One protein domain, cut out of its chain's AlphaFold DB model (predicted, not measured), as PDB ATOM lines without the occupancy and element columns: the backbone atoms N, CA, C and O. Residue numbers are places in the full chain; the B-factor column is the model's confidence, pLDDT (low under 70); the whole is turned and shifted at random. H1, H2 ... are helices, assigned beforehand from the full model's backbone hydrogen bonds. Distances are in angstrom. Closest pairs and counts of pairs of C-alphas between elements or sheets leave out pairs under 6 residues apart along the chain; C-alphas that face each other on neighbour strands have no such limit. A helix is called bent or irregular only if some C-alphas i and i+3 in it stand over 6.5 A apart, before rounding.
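Overview. This is residues 35 to 96 of the 146 residues of an uncharacterized protein of Pseudomonas sp. OV286 (UniProt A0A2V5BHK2). Two helices, H1 then H2, meet near their link and open as a V; residues 35 to 55, of which 46 to 55 belong to H1, stand free. H2 folds back after a kink of 125 degrees near residue 89. The printed part has 62 residues, 43 of them in the two named helices, with no named strand; its class is all helix, and it is only just loose, close to extended, with a radius of gyration of the C-alphas of 15.6 A and spans of 52 by 29 by 16 A.

Along the chain. H1, residues 46 to 63, runs 26.4 A from C-alpha 46 at (-47.521, 86.217, 205.816). H2, residues 71 to 95, runs 23.0 A to C-alpha 95 at (-62.157, 104.356, 216.867); it is irregular, with C-alphas 89 and 92 9.3 A apart.

Arrangement. Residues 59 to 63 of H1 alone touch H2, at residues 73 to 81 alone; the closest C-alphas, of Ala 63 and Ser 74, are 4.2 A apart. The helices run opposite ways at a steep tilt of 49 degrees. O i to N i+4 pairs are within hydrogen-bond range in 11 of 14 for H1 and 17 of 21 for H2.

Size, cuts and confidence. The farthest C-alphas, of Gly 37 and Gly 68, are 52.7 A apart. The printed part has no cut. pLDDT is under 70 at residues 44 to 52, 66 to 67 and 92 to 96.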
ATOM      1  N   VAL A  35     -41.275 100.166 196.579       83.56
ATOM      2  CA  VAL A  35     -40.968  99.032 195.696       83.56
ATOM      3  C   VAL A  35     -41.208  99.459 194.250       83.56
ATOM      4  O   VAL A  35     -42.285  99.948 193.928       83.56
ATOM      5  N   ASP A  36     -40.204  99.291 193.384       84.00
ATOM      6  CA  ASP A  36     -40.252  99.652 191.956       84.00
ATOM      7  C   ASP A  36     -40.782 101.075 191.667       84.00
ATOM      8  O   ASP A  36     -41.477 101.312 190.678       84.00
ATOM      9  N   GLY A  37     -40.452 102.050 192.523       84.75
ATOM     10  CA  GLY A  37     -40.908 103.439 192.380       84.75
ATOM     11  C   GLY A  37     -42.295 103.727 192.969       84.75
ATOM     12  O   GLY A  37     -42.754 104.866 192.912       84.75
ATOM     13  N   GLY A  38     -42.981 102.713 193.505       83.81
ATOM     14  CA  GLY A  38     -44.280 102.834 194.163       83.81
ATOM     15  C   GLY A  38     -44.163 102.876 195.685       83.81
ATOM     16  O   GLY A  38     -43.388 102.128 196.279       83.81
ATOM     17  N   GLU A  39     -44.963 103.725 196.327       86.44
ATOM     18  CA  GLU A  39     -45.071 103.791 197.786       86.44
ATOM     19  C   GLU A  39     -45.774 102.547 198.348       86.44
ATOM     20  O   GLU A  39     -46.831 102.125 197.867       86.44
ATOM     21  N   VAL A  40     -45.212 101.976 199.414       82.62
ATOM     22  CA  VAL A  40     -45.845 100.875 200.143       82.62
ATOM     23  C   VAL A  40     -46.851 101.443 201.138       82.62
ATOM     24  O   VAL A  40     -46.496 101.857 202.237       82.62
ATOM     25  N   ILE A  41     -48.128 101.421 200.758       80.19
ATOM     26  CA  ILE A  41     -49.241 101.876 201.611       80.19
ATOM     27  C   ILE A  41     -49.802 100.778 202.529       80.19
ATOM     28  O   ILE A  41     -50.570 101.058 203.444       80.19
ATOM     29  N   SER A  42     -49.457  99.512 202.272       75.19
ATOM     30  CA  SER A  42     -49.895  98.358 203.058       75.19
ATOM     31  C   SER A  42     -48.854  97.244 202.980       75.19
ATOM     32  O   SER A  42     -48.369  96.910 201.898       75.19
ATOM     33  N   TRP A  43     -48.502  96.671 204.130       74.12
ATOM     34  CA  TRP A  43     -47.547  95.574 204.251       74.12
ATOM     35  C   TRP A  43     -48.031  94.599 205.319       74.12
ATOM     36  O   TRP A  43     -48.447  95.011 206.399       74.12
ATOM     37  N   SER A  44     -47.952  93.304 205.030       67.19
ATOM     38  CA  SER A  44     -48.204  92.250 206.010       67.19
ATOM     39  C   SER A  44     -47.172  91.145 205.842       67.19
ATOM     40  O   SER A  44     -46.833  90.745 204.725       67.19
ATOM     41  N   ARG A  45     -46.638  90.639 206.956       65.12
ATOM     42  CA  ARG A  45     -45.764  89.468 206.927       65.12
ATOM     43  C   ARG A  45     -46.664  88.235 206.955       65.12
ATOM     44  O   ARG A  45     -47.452  88.087 207.874       65.12
ATOM     45  N   GLY A  46     -46.561  87.329 205.979       56.78
ATOM     46  CA  GLY A  46     -47.521  86.217 205.816       56.78
ATOM     47  C   GLY A  46     -47.773  85.333 207.057       56.78
ATOM     48  O   GLY A  46     -48.848  84.757 207.173       56.78
ATOM     49  N   HIS A  47     -46.836  85.261 208.013       49.56
ATOM     50  CA  HIS A  47     -47.034  84.561 209.292       49.56
ATOM     51  C   HIS A  47     -47.870  85.346 210.324       49.56
ATOM     52  O   HIS A  47     -48.438  84.736 211.221       49.56
ATOM     53  N   GLU A  48     -47.977  86.672 210.206       51.47
ATOM     54  CA  GLU A  48     -48.807  87.516 211.082       51.47
ATOM     55  C   GLU A  48     -50.302  87.358 210.783       51.47
ATOM     56  O   GLU A  48     -51.110  87.467 211.698       51.47
ATOM     57  N   LEU A  49     -50.670  87.006 209.546       52.47
ATOM     58  CA  LEU A  49     -52.053  86.657 209.195       52.47
ATOM     59  C   LEU A  49     -52.468  85.307 209.799       52.47
ATOM     60  O   LEU A  49     -53.528  85.215 210.402       52.47
ATOM     61  N   ALA A  50     -51.610  84.283 209.719       54.38
ATOM     62  CA  ALA A  50     -51.885  82.972 210.320       54.38
ATOM     63  C   ALA A  50     -51.877  83.004 211.863       54.38
ATOM     64  O   ALA A  50     -52.603  82.253 212.506       54.38
ATOM     65  N   ALA A  51     -51.071  83.883 212.467       59.09
ATOM     66  CA  ALA A  51     -51.127  84.150 213.902       59.09
ATOM     67  C   ALA A  51     -52.374  84.959 214.308       59.09
ATOM     68  O   ALA A  51     -52.750  84.932 215.478       59.09
ATOM     69  N   GLY A  52     -53.010  85.656 213.360       66.69
ATOM     70  CA  GLY A  52     -54.227  86.431 213.581       66.69
ATOM     71  C   GLY A  52     -55.407  85.564 214.013       66.69
ATOM     72  O   GLY A  52     -56.069  85.906 214.988       66.69
ATOM     73  N   ASP A  53     -55.612  84.412 213.370       72.50
ATOM     74  CA  ASP A  53     -56.712  83.497 213.707       72.50
ATOM     75  C   ASP A  53     -56.556  82.915 215.121       72.50
ATOM     76  O   ASP A  53     -57.486  82.962 215.925       72.50
ATOM     77  N   ALA A  54     -55.354  82.443 215.465       75.50
ATOM     78  CA  ALA A  54     -55.059  81.914 216.800       75.50
ATOM     79  C   ALA A  54     -55.143  82.997 217.891       75.50
ATOM     80  O   ALA A  54     -55.577  82.732 219.013       75.50
ATOM     81  N   LEU A  55     -54.738  84.233 217.572       78.69
ATOM     82  CA  LEU A  55     -54.873  85.366 218.482       78.69
ATOM     83  C   LEU A  55     -56.346  85.733 218.694       78.69
ATOM     84  O   LEU A  55     -56.739  86.009 219.824       78.69
ATOM     85  N   LEU A  56     -57.162  85.710 217.640       84.50
ATOM     86  CA  LEU A  56     -58.594  85.978 217.735       84.50
ATOM     87  C   LEU A  56     -59.309  84.908 218.569       84.50
ATOM     88  O   LEU A  56     -60.119  85.247 219.427       84.50
ATOM     89  N   GLU A  57     -58.986  83.629 218.375       84.75
ATOM     90  CA  GLU A  57     -59.511  82.531 219.198       84.75
ATOM     91  C   GLU A  57     -59.152  82.719 220.679       84.75
ATOM     92  O   GLU A  57     -60.020  82.628 221.549       84.75
ATOM     93  N   PHE A  58     -57.900  83.086 220.971       83.75
ATOM     94  CA  PHE A  58     -57.466  83.404 222.329       83.75
ATOM     95  C   PHE A  58     -58.241  84.585 222.931       83.75
ATOM     96  O   PHE A  58     -58.700  84.496 224.068       83.75
ATOM     97  N   VAL A  59     -58.415  85.685 222.193       86.06
ATOM     98  CA  VAL A  59     -59.144  86.865 222.692       86.06
ATOM     99  C   VAL A  59     -60.620  86.543 222.949       86.06
ATOM    100  O   VAL A  59     -61.146  86.974 223.972       86.06
ATOM    101  N   ASN A  60     -61.268  85.743 222.094       86.94
ATOM    102  CA  ASN A  60     -62.630  85.253 222.339       86.94
ATOM    103  C   ASN A  60     -62.707  84.431 223.632       86.94
ATOM    104  O   ASN A  60     -63.540  84.705 224.491       86.94
ATOM    105  N   TYR A  61     -61.770  83.500 223.827       86.50
ATOM    106  CA  TYR A  61     -61.706  82.690 225.042       86.50
ATOM    107  C   TYR A  61     -61.517  83.536 226.317       86.50
ATOM    108  O   TYR A  61     -62.123  83.269 227.354       86.50
ATOM    109  N   VAL A  62     -60.707  84.600 226.241       85.81
ATOM    110  CA  VAL A  62     -60.540  85.576 227.332       85.81
ATOM    111  C   VAL A  62     -61.828  86.373 227.581       85.81
ATOM    112  O   VAL A  62     -62.182  86.617 228.740       85.81
ATOM    113  N   ALA A  63     -62.532  86.778 226.520       85.44
ATOM    114  CA  ALA A  63     -63.768  87.557 226.597       85.44
ATOM    115  C   ALA A  63     -64.942  86.775 227.209       85.44
ATOM    116  O   ALA A  63     -65.764  87.376 227.902       85.44
ATOM    117  N   ASP A  64     -64.996  85.456 227.012       84.56
ATOM    118  CA  ASP A  64     -66.041  84.585 227.572       84.56
ATOM    119  C   ASP A  64     -65.803  84.214 229.052       84.56
ATOM    120  O   ASP A  64     -66.649  83.588 229.685       84.56
ATOM    121  N   ALA A  65     -64.684  84.662 229.640       71.06
ATOM    122  CA  ALA A  65     -64.324  84.498 231.057       71.06
ATOM    123  C   ALA A  65     -64.224  83.035 231.545       71.06
ATOM    124  O   ALA A  65     -64.256  82.766 232.749       71.06
ATOM    125  N   ASP A  66     -64.028  82.086 230.629       65.81
ATOM    126  CA  ASP A  66     -64.334  80.664 230.837       65.81
ATOM    127  C   ASP A  66     -63.308  79.880 231.698       65.81
ATOM    128  O   ASP A  66     -63.268  78.651 231.708       65.81
ATOM    129  N   CYS A  67     -62.423  80.568 232.430       57.25
ATOM    130  CA  CYS A  67     -61.281  79.928 233.105       57.25
ATOM    131  C   CYS A  67     -60.692  80.686 234.313       57.25
ATOM    132  O   CYS A  67     -59.512  80.539 234.630       57.25
ATOM    133  N   GLY A  68     -61.490  81.480 235.032       72.31
ATOM    134  CA  GLY A  68     -60.987  82.219 236.204       72.31
ATOM    135  C   GLY A  68     -60.133  83.436 235.832       72.31
ATOM    136  O   GLY A  68     -59.330  83.919 236.632       72.31
ATOM    137  N   ILE A  69     -60.323  83.932 234.611       81.31
ATOM    138  CA  ILE A  69     -59.821  85.224 234.159       81.31
ATOM    139  C   ILE A  69     -60.543  86.334 234.926       81.31
ATOM    140  O   ILE A  69     -61.722  86.213 235.265       81.31
ATOM    141  N   SER A  70     -59.820  87.412 235.248       84.81
ATOM    142  CA  SER A  70     -60.424  88.521 235.977       84.81
ATOM    143  C   SER A  70     -61.528  89.176 235.135       84.81
ATOM    144  O   SER A  70     -61.342  89.367 233.930       84.81
ATOM    145  N   PRO A  71     -62.643  89.602 235.755       82.94
ATOM    146  CA  PRO A  71     -63.716  90.292 235.039       82.94
ATOM    147  C   PRO A  71     -63.229  91.515 234.249       82.94
ATOM    148  O   PRO A  71     -63.719  91.786 233.159       82.94
ATOM    149  N   GLU A  72     -62.222  92.227 234.766       84.25
ATOM    150  CA  GLU A  72     -61.602  93.369 234.086       84.25
ATOM    151  C   GLU A  72     -60.907  92.974 232.778       84.25
ATOM    152  O   GLU A  72     -60.981  93.705 231.792       84.25
ATOM    153  N   LEU A  73     -60.216  91.831 232.756       80.56
ATOM    154  CA  LEU A  73     -59.516  91.372 231.561       80.56
ATOM    155  C   LEU A  73     -60.504  90.849 230.512       80.56
ATOM    156  O   LEU A  73     -60.339  91.152 229.331       80.56
ATOM    157  N   SER A  74     -61.559  90.153 230.938       85.62
ATOM    158  CA  SER A  74     -62.650  89.745 230.046       85.62
ATOM    159  C   SER A  74     -63.386  90.944 229.448       85.62
ATOM    160  O   SER A  74     -63.631  90.963 228.244       85.62
ATOM    161  N   ALA A  75     -63.655  91.987 230.241       82.12
ATOM    162  CA  ALA A  75     -64.271  93.218 229.746       82.12
ATOM    163  C   ALA A  75     -63.411  93.894 228.666       82.12
ATOM    164  O   ALA A  75     -63.913  94.232 227.599       82.12
ATOM    165  N   LYS A  76     -62.096  94.007 228.890       82.38
ATOM    166  CA  LYS A  76     -61.170  94.573 227.895       82.38
ATOM    167  C   LYS A  76     -61.073  93.738 226.621       82.38
ATOM    168  O   LYS A  76     -60.950  94.296 225.533       82.38
ATOM    169  N   ALA A  77     -61.109  92.413 226.741       84.38
ATOM    170  CA  ALA A  77     -61.138  91.533 225.577       84.38
ATOM    171  C   ALA A  77     -62.430  91.731 224.769       84.38
ATOM    172  O   ALA A  77     -62.366  91.833 223.546       84.38
ATOM    173  N   ARG A  78     -63.573  91.891 225.447       84.38
ATOM    174  CA  ARG A  78     -64.853  92.218 224.806       84.38
ATOM    175  C   ARG A  78     -64.800  93.558 224.072       84.38
ATOM    176  O   ARG A  78     -65.121  93.610 222.893       84.38
ATOM    177  N   GLU A  79     -64.290  94.606 224.720       83.06
ATOM    178  CA  GLU A  79     -64.108  95.927 224.100       83.06
ATOM    179  C   GLU A  79     -63.227  95.866 222.841       83.06
ATOM    180  O   GLU A  79     -63.501  96.547 221.850       83.06
ATOM    181  N   ALA A  80     -62.171  95.047 222.862       83.38
ATOM    182  CA  ALA A  80     -61.290  94.857 221.714       83.38
ATOM    183  C   ALA A  80     -61.991  94.137 220.547       83.38
ATOM    184  O   ALA A  80     -61.800  94.532 219.395       83.38
ATOM    185  N   LEU A  81     -62.813  93.121 220.833       85.38
ATOM    186  CA  LEU A  81     -63.620  92.415 219.829       85.38
ATOM    187  C   LEU A  81     -64.685  93.335 219.227       85.38
ATOM    188  O   LEU A  81     -64.773  93.446 218.004       85.38
ATOM    189  N   ASP A  82     -65.408  94.078 220.064       82.88
ATOM    190  CA  ASP A  82     -66.406  95.051 219.619       82.88
ATOM    191  C   ASP A  82     -65.764  96.127 218.732       82.88
ATOM    192  O   ASP A  82     -66.303  96.511 217.691       82.88
ATOM    193  N   LEU A  83     -64.572  96.611 219.104       80.19
ATOM    194  CA  LEU A  83     -63.824  97.558 218.284       80.19
ATOM    195  C   LEU A  83     -63.407  96.948 216.941       80.19
ATOM    196  O   LEU A  83     -63.525  97.616 215.913       80.19
ATOM    197  N   MET A  84     -62.946  95.695 216.936       81.56
ATOM    198  CA  MET A  84     -62.593  94.974 215.713       81.56
ATOM    199  C   MET A  84     -63.801  94.847 214.774       81.56
ATOM    200  O   MET A  84     -63.687  95.160 213.588       81.56
ATOM    201  N   GLU A  85     -64.971  94.465 215.291       81.81
ATOM    202  CA  GLU A  85     -66.205  94.378 214.505       81.81
ATOM    203  C   GLU A  85     -66.654  95.740 213.970       81.81
ATOM    204  O   GLU A  85     -67.020  95.869 212.795       81.81
ATOM    205  N   ARG A  86     -66.593  96.788 214.803       77.50
ATOM    206  CA  ARG A  86     -66.900  98.153 214.356       77.50
ATOM    207  C   ARG A  86     -65.952  98.591 213.248       77.50
ATOM    208  O   ARG A  86     -66.437  99.101 212.243       77.50
ATOM    209  N   ARG A  87     -64.645  98.333 213.371       77.12
ATOM    210  CA  ARG A  87     -63.661  98.645 212.321       77.12
ATOM    211  C   ARG A  87     -63.914  97.875 211.033       77.12
ATOM    212  O   ARG A  87     -63.790  98.447 209.956       77.12
ATOM    213  N   ASN A  88     -64.317  96.610 211.127       74.44
ATOM    214  CA  ASN A  88     -64.655  95.808 209.951       74.44
ATOM    215  C   ASN A  88     -65.855  96.390 209.180       74.44
ATOM    216  O   ASN A  88     -65.901  96.336 207.955       74.44
ATOM    217  N   ARG A  89     -66.824  96.979 209.891       71.25
ATOM    218  CA  ARG A  89     -68.046  97.543 209.300       71.25
ATOM    219  C   ARG A  89     -67.910  99.003 208.858       71.25
ATOM    220  O   ARG A  89     -68.467  99.371 207.829       71.25
ATOM    221  N   LEU A  90     -67.246  99.832 209.659       74.81
ATOM    222  CA  LEU A  90     -67.224 101.295 209.528       74.81
ATOM    223  C   LEU A  90     -65.843 101.839 209.127       74.81
ATOM    224  O   LEU A  90     -65.693 103.034 208.907       74.81
ATOM    225  N   GLY A  91     -64.826 100.981 209.021       71.06
ATOM    226  CA  GLY A  91     -63.446 101.408 208.806       71.06
ATOM    227  C   GLY A  91     -62.819 102.017 210.065       71.06
ATOM    228  O   GLY A  91     -63.274 101.800 211.184       71.06
ATOM    229  N   TRP A  92     -61.738 102.776 209.894       67.88
ATOM    230  CA  TRP A  92     -60.943 103.319 211.006       67.88
ATOM    231  C   TRP A  92     -61.641 104.431 211.807       67.88
ATOM    232  O   TRP A  92     -61.235 104.710 212.929       67.88
ATOM    233  N   GLU A  93     -62.726 105.005 211.282       67.56
ATOM    234  CA  GLU A  93     -63.586 105.965 211.998       67.56
ATOM    235  C   GLU A  93     -64.326 105.313 213.185       67.56
ATOM    236  O   GLU A  93     -64.789 105.999 214.087       67.56
ATOM    237  N   ALA A  94     -64.362 103.977 213.252       66.44
ATOM    238  CA  ALA A  94     -64.885 103.206 214.383       66.44
ATOM    239  C   ALA A  94     -64.150 103.419 215.722       66.44
ATOM    240  O   ALA A  94     -64.647 102.974 216.761       66.44
ATOM    241  N   ASP A  95     -62.954 104.017 215.684       64.12
ATOM    242  CA  ASP A  95     -62.157 104.356 216.867       64.12
ATOM    243  C   ASP A  95     -62.711 105.554 217.629       64.12
ATOM    244  O   ASP A  95     -62.442 105.699 218.825       64.12
ATOM    245  N   GLU A  96     -63.503 106.394 216.962       60.91
ATOM    246  CA  GLU A  96     -64.283 107.406 217.650       60.91
ATOM    247  C   GLU A  96     -65.293 106.666 218.525       60.91
ATOM    248  O   GLU A  96     -66.238 106.040 218.033       60.91
TER     249      GLU A  96